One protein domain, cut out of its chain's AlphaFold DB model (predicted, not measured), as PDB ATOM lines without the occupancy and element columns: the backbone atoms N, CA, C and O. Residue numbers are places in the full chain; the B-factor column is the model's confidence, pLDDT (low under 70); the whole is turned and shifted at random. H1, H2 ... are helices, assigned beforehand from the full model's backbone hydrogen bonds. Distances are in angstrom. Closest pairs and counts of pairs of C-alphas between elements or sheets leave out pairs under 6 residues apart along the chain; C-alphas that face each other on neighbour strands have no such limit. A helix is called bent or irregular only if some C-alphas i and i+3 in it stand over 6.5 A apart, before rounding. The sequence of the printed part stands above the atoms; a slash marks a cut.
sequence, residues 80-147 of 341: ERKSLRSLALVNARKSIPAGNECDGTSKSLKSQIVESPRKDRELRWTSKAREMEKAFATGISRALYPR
ATOM      1  N   GLU A  80     284.493 276.573 297.648       55.47
ATOM      2  CA  GLU A  80     285.564 276.052 296.821       55.47
ATOM      3  C   GLU A  80     285.431 276.604 295.384       55.47
ATOM      4  O   GLU A  80     284.356 276.609 294.782       55.47
ATOM      5  N   ARG A  81     286.588 276.965 294.815       55.66
ATOM      6  CA  ARG A  81     286.884 277.107 293.378       55.66
ATOM      7  C   ARG A  81     286.751 278.508 292.780       55.66
ATOM      8  O   ARG A  81     285.878 278.815 291.971       55.66
ATOM      9  N   LYS A  82     287.884 279.213 292.839       57.09
ATOM     10  CA  LYS A  82     288.521 279.528 291.548       57.09
ATOM     11  C   LYS A  82     288.656 278.195 290.812       57.09
ATOM     12  O   LYS A  82     289.420 277.346 291.257       57.09
ATOM     13  N   SER A  83     287.839 277.984 289.782       73.00
ATOM     14  CA  SER A  83     287.889 276.800 288.921       73.00
ATOM     15  C   SER A  83     289.345 276.404 288.696       73.00
ATOM     16  O   SER A  83     290.141 277.248 288.275       73.00
ATOM     17  N   LEU A  84     289.710 275.158 289.015       77.00
ATOM     18  CA  LEU A  84     291.079 274.648 288.839       77.00
ATOM     19  C   LEU A  84     291.591 274.935 287.419       77.00
ATOM     20  O   LEU A  84     292.764 275.239 287.218       77.00
ATOM     21  N   ARG A  85     290.668 274.964 286.451       74.75
ATOM     22  CA  ARG A  85     290.899 275.368 285.065       74.75
ATOM     23  C   ARG A  85     291.324 276.832 284.929       74.75
ATOM     24  O   ARG A  85     292.311 277.127 284.267       74.75
ATOM     25  N   SER A  86     290.614 277.747 285.582       76.88
ATOM     26  CA  SER A  86     290.944 279.175 285.595       76.88
ATOM     27  C   SER A  86     292.253 279.455 286.357       76.88
ATOM     28  O   SER A  86     293.023 280.322 285.950       76.88
ATOM     29  N   LEU A  87     292.567 278.688 287.409       84.88
ATOM     30  CA  LEU A  87     293.849 278.790 288.120       84.88
ATOM     31  C   LEU A  87     295.029 278.289 287.268       84.88
ATOM     32  O   LEU A  87     296.060 278.959 287.198       84.88
ATOM     33  N   ALA A  88     294.860 277.158 286.577       86.94
ATOM     34  CA  ALA A  88     295.859 276.618 285.658       86.94
ATOM     35  C   ALA A  88     296.189 277.606 284.527       86.94
ATOM     36  O   ALA A  88     297.361 277.832 284.235       86.94
ATOM     37  N   LEU A  89     295.179 278.272 283.956       84.75
ATOM     38  CA  LEU A  89     295.377 279.291 282.918       84.75
ATOM     39  C   LEU A  89     296.125 280.533 283.434       84.75
ATOM     40  O   LEU A  89     296.965 281.093 282.727       84.75
ATOM     41  N   VAL A  90     295.867 280.957 284.676       85.56
ATOM     42  CA  VAL A  90     296.606 282.068 285.307       85.56
ATOM     43  C   VAL A  90     298.069 281.693 285.553       85.56
ATOM     44  O   VAL A  90     298.949 282.528 285.339       85.56
ATOM     45  N   ASN A  91     298.348 280.455 285.964       87.62
ATOM     46  CA  ASN A  91     299.718 279.977 286.153       87.62
ATOM     47  C   ASN A  91     300.453 279.805 284.814       87.62
ATOM     48  O   ASN A  91     301.589 280.258 284.702       87.62
ATOM     49  N   ALA A  92     299.786 279.286 283.778       85.25
ATOM     50  CA  ALA A  92     300.335 279.197 282.422       85.25
ATOM     51  C   ALA A  92     300.691 280.576 281.838       85.25
ATOM     52  O   ALA A  92     301.675 280.721 281.120       85.25
ATOM     53  N   ARG A  93     299.937 281.630 282.184       83.94
ATOM     54  CA  ARG A  93     300.296 283.007 281.805       83.94
ATOM     55  C   ARG A  93     301.580 283.489 282.485       83.94
ATOM     56  O   ARG A  93     302.317 284.260 281.881       83.94
ATOM     57  N   LYS A  94     301.829 283.081 283.733       87.62
ATOM     58  CA  LYS A  94     303.031 283.479 284.486       87.62
ATOM     59  C   LYS A  94     304.298 282.793 283.977       87.62
ATOM     60  O   LYS A  94     305.374 283.341 284.174       87.62
ATOM     61  N   SER A  95     304.175 281.634 283.331       86.19
ATOM     62  CA  SER A  95     305.308 280.897 282.762       86.19
ATOM     63  C   SER A  95     305.716 281.356 281.358       86.19
ATOM     64  O   SER A  95     306.664 280.805 280.812       86.19
ATOM     65  N   ILE A  96     305.030 282.335 280.751       78.19
ATOM     66  CA  ILE A  96     305.424 282.873 279.439       78.19
ATOM     67  C   ILE A  96     306.544 283.905 279.645       78.19
ATOM     68  O   ILE A  96     306.284 284.943 280.264       78.19
ATOM     69  N   PRO A  97     307.769 283.665 279.136       82.00
ATOM     70  CA  PRO A  97     308.843 284.651 279.189       82.00
ATOM     71  C   PRO A  97     308.469 285.880 278.355       82.00
ATOM     72  O   PRO A  97     307.735 285.781 277.370       82.00
ATOM     73  N   ALA A  98     308.976 287.052 278.737       75.50
ATOM     74  CA  ALA A  98     308.757 288.311 278.025       75.50
ATOM     75  C   ALA A  98     309.560 288.360 276.705       75.50
ATOM     76  O   ALA A  98     310.434 289.200 276.532       75.50
ATOM     77  N   GLY A  99     309.294 287.421 275.796       79.88
ATOM     78  CA  GLY A  99     309.812 287.385 274.431       79.88
ATOM     79  C   GLY A  99     308.754 287.887 273.449       79.88
ATOM     80  O   GLY A  99     307.570 287.567 273.570       79.88
ATOM     81  N   ASN A 100     309.172 288.696 272.483       70.00
ATOM     82  CA  ASN A 100     308.319 289.322 271.466       70.00
ATOM     83  C   ASN A 100     307.903 288.373 270.319       70.00
ATOM     84  O   ASN A 100     307.048 288.741 269.520       70.00
ATOM     85  N   GLU A 101     308.437 287.151 270.257       65.56
ATOM     86  CA  GLU A 101     308.240 286.221 269.129       65.56
ATOM     87  C   GLU A 101     306.930 285.405 269.173       65.56
ATOM     88  O   GLU A 101     306.620 284.665 268.244       65.56
ATOM     89  N   CYS A 102     306.100 285.559 270.209       58.91
ATOM     90  CA  CYS A 102     304.904 284.727 270.416       58.91
ATOM     91  C   CYS A 102     303.587 285.519 270.369       58.91
ATOM     92  O   CYS A 102     302.780 285.461 271.299       58.91
ATOM     93  N   ASP A 103     303.328 286.268 269.295       76.12
ATOM     94  CA  ASP A 103     302.094 287.066 269.196       76.12
ATOM     95  C   ASP A 103     300.828 286.190 269.027       76.12
ATOM     96  O   ASP A 103     299.801 286.424 269.671       76.12
ATOM     97  N   GLY A 104     300.897 285.108 268.241       85.44
ATOM     98  CA  GLY A 104     299.740 284.239 267.967       85.44
ATOM     99  C   GLY A 104     299.256 283.426 269.176       85.44
ATOM    100  O   GLY A 104     298.072 283.447 269.529       85.44
ATOM    101  N   THR A 105     300.170 282.735 269.860       83.56
ATOM    102  CA  THR A 105     299.854 281.889 271.026       83.56
ATOM    103  C   THR A 105     299.449 282.726 272.244       83.56
ATOM    104  O   THR A 105     298.518 282.360 272.967       83.56
ATOM    105  N   SER A 106     300.058 283.902 272.426       82.25
ATOM    106  CA  SER A 106     299.719 284.846 273.498       82.25
ATOM    107  C   SER A 106     298.307 285.423 273.347       82.25
ATOM    108  O   SER A 106     297.559 285.494 274.327       82.25
ATOM    109  N   LYS A 107     297.887 285.781 272.124       87.31
ATOM    110  CA  LYS A 107     296.517 286.256 271.837       87.31
ATOM    111  C   LYS A 107     295.456 285.192 272.131       87.31
ATOM    112  O   LYS A 107     294.421 285.507 272.728       87.31
ATOM    113  N   SER A 108     295.733 283.941 271.764       89.44
ATOM    114  CA  SER A 108     294.846 282.807 272.043       89.44
ATOM    115  C   SER A 108     294.694 282.567 273.548       89.44
ATOM    116  O   SER A 108     293.574 282.556 274.066       89.44
ATOM    117  N   LEU A 109     295.809 282.497 274.285       89.19
ATOM    118  CA  LEU A 109     295.777 282.306 275.735       89.19
ATOM    119  C   LEU A 109     295.072 283.467 276.453       89.19
ATOM    120  O   LEU A 109     294.277 283.236 277.364       89.19
ATOM    121  N   LYS A 110     295.303 284.717 276.032       86.44
ATOM    122  CA  LYS A 110     294.596 285.889 276.579       86.44
ATOM    123  C   LYS A 110     293.086 285.782 276.381       86.44
ATOM    124  O   LYS A 110     292.346 286.010 277.337       86.44
ATOM    125  N   SER A 111     292.634 285.399 275.186       90.69
ATOM    126  CA  SER A 111     291.206 285.170 274.934       90.69
ATOM    127  C   SER A 111     290.665 284.055 275.826       90.69
ATOM    128  O   SER A 111     289.615 284.218 276.437       90.69
ATOM    129  N   GLN A 112     291.412 282.962 275.996       90.12
ATOM    130  CA  GLN A 112     290.998 281.843 276.840       90.12
ATOM    131  C   GLN A 112     290.905 282.216 278.329       90.12
ATOM    132  O   GLN A 112     289.966 281.793 278.999       90.12
ATOM    133  N   ILE A 113     291.817 283.052 278.835       88.44
ATOM    134  CA  ILE A 113     291.800 283.574 280.214       88.44
ATOM    135  C   ILE A 113     290.611 284.507 280.459       88.44
ATOM    136  O   ILE A 113     290.090 284.556 281.570       88.44
ATOM    137  N   VAL A 114     290.191 285.270 279.450       89.19
ATOM    138  CA  VAL A 114     289.019 286.151 279.558       89.19
ATOM    139  C   VAL A 114     287.717 285.361 279.418       89.19
ATOM    140  O   VAL A 114     286.720 285.694 280.061       89.19
ATOM    141  N   GLU A 115     287.726 284.303 278.612       92.88
ATOM    142  CA  GLU A 115     286.530 283.535 278.280       92.88
ATOM    143  C   GLU A 115     286.222 282.424 279.296       92.88
ATOM    144  O   GLU A 115     285.051 282.161 279.584       92.88
ATOM    145  N   SER A 116     287.235 281.792 279.905       92.75
ATOM    146  CA  SER A 116     287.010 280.728 280.898       92.75
ATOM    147  C   SER A 116     286.201 281.184 282.124       92.75
ATOM    148  O   SER A 116     285.267 280.471 282.491       92.75
ATOM    149  N   PRO A 117     286.433 282.374 282.719       89.12
ATOM    150  CA  PRO A 117     285.662 282.834 283.871       89.12
ATOM    151  C   PRO A 117     284.212 283.168 283.514       89.12
ATOM    152  O   PRO A 117     283.334 283.080 284.370       89.12
ATOM    153  N   ARG A 118     283.943 283.552 282.257       90.88
ATOM    154  CA  ARG A 118     282.578 283.803 281.777       90.88
ATOM    155  C   ARG A 118     281.783 282.506 281.732       90.88
ATOM    156  O   ARG A 118     280.711 282.444 282.327       90.88
ATOM    157  N   LYS A 119     282.363 281.458 281.142       92.06
ATOM    158  CA  LYS A 119     281.761 280.117 281.097       92.06
ATOM    159  C   LYS A 119     281.565 279.532 282.494       92.06
ATOM    160  O   LYS A 119     280.491 279.023 282.797       92.06
ATOM    161  N   ASP A 120     282.555 279.673 283.374       91.56
ATOM    162  CA  ASP A 120     282.434 279.229 284.769       91.56
ATOM    163  C   ASP A 120     281.298 279.971 285.500       91.56
ATOM    164  O   ASP A 120     280.531 279.362 286.247       91.56
ATOM    165  N   ARG A 121     281.141 281.280 285.263       92.94
ATOM    166  CA  ARG A 121     280.056 282.079 285.848       92.94
ATOM    167  C   ARG A 121     278.682 281.659 285.322       92.94
ATOM    168  O   ARG A 121     277.748 281.569 286.115       92.94
ATOM    169  N   GLU A 122     278.548 281.397 284.026       94.31
ATOM    170  CA  GLU A 122     277.307 280.889 283.425       94.31
ATOM    171  C   GLU A 122     276.921 279.518 283.986       94.31
ATOM    172  O   GLU A 122     275.769 279.311 284.380       94.31
ATOM    173  N   LEU A 123     277.890 278.608 284.117       95.56
ATOM    174  CA  LEU A 123     277.678 277.306 284.751       95.56
ATOM    175  C   LEU A 123     277.283 277.457 286.223       95.56
ATOM    176  O   LEU A 123     276.345 276.796 286.670       95.56
ATOM    177  N   ARG A 124     277.929 278.368 286.963       95.62
ATOM    178  CA  ARG A 124     277.577 278.655 288.361       95.62
ATOM    179  C   ARG A 124     276.136 279.144 288.485       95.62
ATOM    180  O   ARG A 124     275.401 278.634 289.327       95.62
ATOM    181  N   TRP A 125     275.709 280.089 287.647       95.38
ATOM    182  CA  TRP A 125     274.331 280.586 287.673       95.38
ATOM    183  C   TRP A 125     273.315 279.522 287.262       95.38
ATOM    184  O   TRP A 125     272.263 279.421 287.886       95.38
ATOM    185  N   THR A 126     273.647 278.690 286.278       95.94
ATOM    186  CA  THR A 126     272.788 277.578 285.846       95.94
ATOM    187  C   THR A 126     272.633 276.532 286.951       95.94
ATOM    188  O   THR A 126     271.525 276.061 287.212       95.94
ATOM    189  N   SER A 127     273.724 276.197 287.645       95.00
ATOM    190  CA  SER A 127     273.689 275.302 288.805       95.00
ATOM    191  C   SER A 127     272.852 275.903 289.935       95.00
ATOM    192  O   SER A 127     271.969 275.238 290.471       95.00
ATOM    193  N   LYS A 128     273.042 277.197 290.234       94.38
ATOM    194  CA  LYS A 128     272.281 277.889 291.282       94.38
ATOM    195  C   LYS A 128     270.785 277.953 290.977       94.38
ATOM    196  O   LYS A 128     269.979 277.746 291.878       94.38
ATOM    197  N   ALA A 129     270.409 278.194 289.723       94.69
ATOM    198  CA  ALA A 129     269.011 278.169 289.299       94.69
ATOM    199  C   ALA A 129     268.382 276.785 289.525       94.69
ATOM    200  O   ALA A 129     267.288 276.687 290.075       94.69
ATOM    201  N   ARG A 130     269.113 275.715 289.191       96.19
ATOM    202  CA  ARG A 130     268.666 274.333 289.407       96.19
ATOM    203  C   ARG A 130     268.536 273.978 290.887       96.19
ATOM    204  O   ARG A 130     267.608 273.275 291.270       96.19
ATOM    205  N   GLU A 131     269.452 274.452 291.729       94.38
ATOM    206  CA  GLU A 131     269.311 274.307 293.182       94.38
ATOM    207  C   GLU A 131     268.056 275.011 293.699       94.38
ATOM    208  O   GLU A 131     267.323 274.438 294.504       94.38
ATOM    209  N   MET A 132     267.785 276.231 293.221       93.25
ATOM    210  CA  MET A 132     266.581 276.968 293.613       93.25
ATOM    211  C   MET A 132     265.300 276.254 293.168       93.25
ATOM    212  O   MET A 132     264.339 276.206 293.930       93.25
ATOM    213  N   GLU A 133     265.297 275.655 291.979       95.44
ATOM    214  CA  GLU A 133     264.181 274.848 291.477       95.44
ATOM    215  C   GLU A 133     263.945 273.598 292.338       95.44
ATOM    216  O   GLU A 133     262.813 273.333 292.745       95.44
ATOM    217  N   LYS A 134     265.012 272.876 292.708       95.19
ATOM    218  CA  LYS A 134     264.916 271.722 293.616       95.19
ATOM    219  C   LYS A 134     264.360 272.117 294.981       95.19
ATOM    220  O   LYS A 134     263.441 271.471 295.474       95.19
ATOM    221  N   ALA A 135     264.862 273.200 295.568       92.12
ATOM    222  CA  ALA A 135     264.369 273.683 296.855       92.12
ATOM    223  C   ALA A 135     262.899 274.124 296.799       92.12
ATOM    224  O   ALA A 135     262.165 273.970 297.779       92.12
ATOM    225  N   PHE A 136     262.464 274.651 295.651       90.94
ATOM    226  CA  PHE A 136     261.067 274.977 295.413       90.94
ATOM    227  C   PHE A 136     260.198 273.715 295.356       90.94
ATOM    228  O   PHE A 136     259.174 273.664 296.035       90.94
ATOM    229  N   ALA A 137     260.638 272.679 294.635       91.81
ATOM    230  CA  ALA A 137     259.933 271.400 294.541       91.81
ATOM    231  C   ALA A 137     259.807 270.681 295.898       91.81
ATOM    232  O   ALA A 137     258.783 270.065 296.174       91.81
ATOM    233  N   THR A 138     260.809 270.799 296.776       94.81
ATOM    234  CA  THR A 138     260.770 270.211 298.130       94.81
ATOM    235  C   THR A 138     259.922 271.027 299.122       94.81
ATOM    236  O   THR A 138     259.759 270.625 300.268       94.81
ATOM    237  N   GLY A 139     259.380 272.187 298.732       91.50
ATOM    238  CA  GLY A 139     258.603 273.043 299.639       91.50
ATOM    239  C   GLY A 139     259.445 273.790 300.687       91.50
ATOM    240  O   GLY A 139     258.893 274.424 301.583       91.50
ATOM    241  N   ILE A 140     260.780 273.794 300.547       85.12
ATOM    242  CA  ILE A 140     261.747 274.494 301.425       85.12
ATOM    243  C   ILE A 140     262.010 275.932 300.916       85.12
ATOM    244  O   ILE A 140     262.956 276.619 301.297       85.12
ATOM    245  N   SER A 141     261.138 276.452 300.053       67.31
ATOM    246  CA  SER A 141     261.297 277.762 299.413       67.31
ATOM    247  C   SER A 141     261.341 278.939 300.400       67.31
ATOM    248  O   SER A 141     261.891 279.985 300.062       67.31
ATOM    249  N   ARG A 142     260.832 278.782 301.632       62.41
ATOM    250  CA  ARG A 142     260.847 279.836 302.666       62.41
ATOM    251  C   ARG A 142     262.155 279.953 303.459       62.41
ATOM    252  O   ARG A 142     262.354 280.990 304.082       62.41
ATOM    253  N   ALA A 143     263.037 278.952 303.437       57.72
ATOM    254  CA  ALA A 143     264.256 278.949 304.261       57.72
ATOM    255  C   ALA A 143     265.515 279.457 303.528       57.72
ATOM    256  O   ALA A 143     266.488 279.827 304.176       57.72
ATOM    257  N   LEU A 144     265.511 279.484 302.188       56.53
ATOM    258  CA  LEU A 144     266.712 279.783 301.388       56.53
ATOM    259  C   LEU A 144     266.807 281.214 300.858       56.53
ATOM    260  O   LEU A 144     267.845 281.596 300.317       56.53
ATOM    261  N   TYR A 145     265.761 282.018 301.021       59.12
ATOM    262  CA  TYR A 145     265.907 283.459 300.884       59.12
ATOM    263  C   TYR A 145     266.293 283.993 302.261       59.12
ATOM    264  O   TYR A 145     265.471 283.879 303.175       59.12
ATOM    265  N   PRO A 146     267.497 284.567 302.461       51.31
ATOM    266  CA  PRO A 146     267.706 285.416 303.617       51.31
ATOM    267  C   PRO A 146     266.608 286.472 303.554       51.31
ATOM    268  O   PRO A 146     266.525 287.247 302.601       51.31
ATOM    269  N   ARG A 147     265.695 286.400 304.522       46.66
ATOM    270  CA  ARG A 147     264.642 287.380 304.739       46.66
ATOM    271  C   ARG A 147     265.375 288.712 304.829       46.66
ATOM    272  O   ARG A 147     266.085 288.931 305.807       46.66
TER     273      ARG A 147
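What this domain is: This is residues 80 to 147 of the 341 residues of an uncharacterized protein of Clonorchis sinensis (UniProt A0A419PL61). The model is a lopsided helical hairpin: one long, nearly straight helix, H2, makes the long axis, and a much shorter helix, H1, folds back beside the part of it nearer its first residue. The rest of H2 runs on beyond H1 to an end where the last residues turn off. The printed part has 68 residues with two named helices, H1 then H2, and no named strand, and its class is all helix. It is an extended rod, with a radius of gyration of the C-alphas of 18.8 A and spans of 60 by 18 by 18 A.

Where its parts are: H1, residues 84 to 94, begins at C-alpha 84 at (291.079, 274.648, 288.839) and is 15.5 A long from first to last C-alpha. H2, residues 103 to 137, is 51.6 A long and ends at C-alpha 137 at (259.933, 271.400, 294.541). H2 is neither bent nor irregular, but only just: C-alphas 114 and 117 are 6.4 A apart.

How they stand to each other: H1 and H2 form a helical hairpin and touch, with the C-alphas of Leu 89 and Ile 113 closest at 6.2 A. They run opposite ways at a shallow tilt of 19 degrees. H2 touches H1 with residues 109 to 117 alone. Each O i to N i+4 pair is within hydrogen-bond range in H1, and 29 of 31 are in H2.

The domain as a whole: The two C-alphas farthest apart, those of Glu 101 and Gly 139, are 59.7 A apart. The printed part has no cut, and the link from H1 to H2 is short. Residues 97 to 105, of which 103 to 105 belong to H2, stand free, as do residues 122 to 131 of H2. Confidence is low, with pLDDT under 70, at residues 80 to 82, 101 to 102 and 141 to 147.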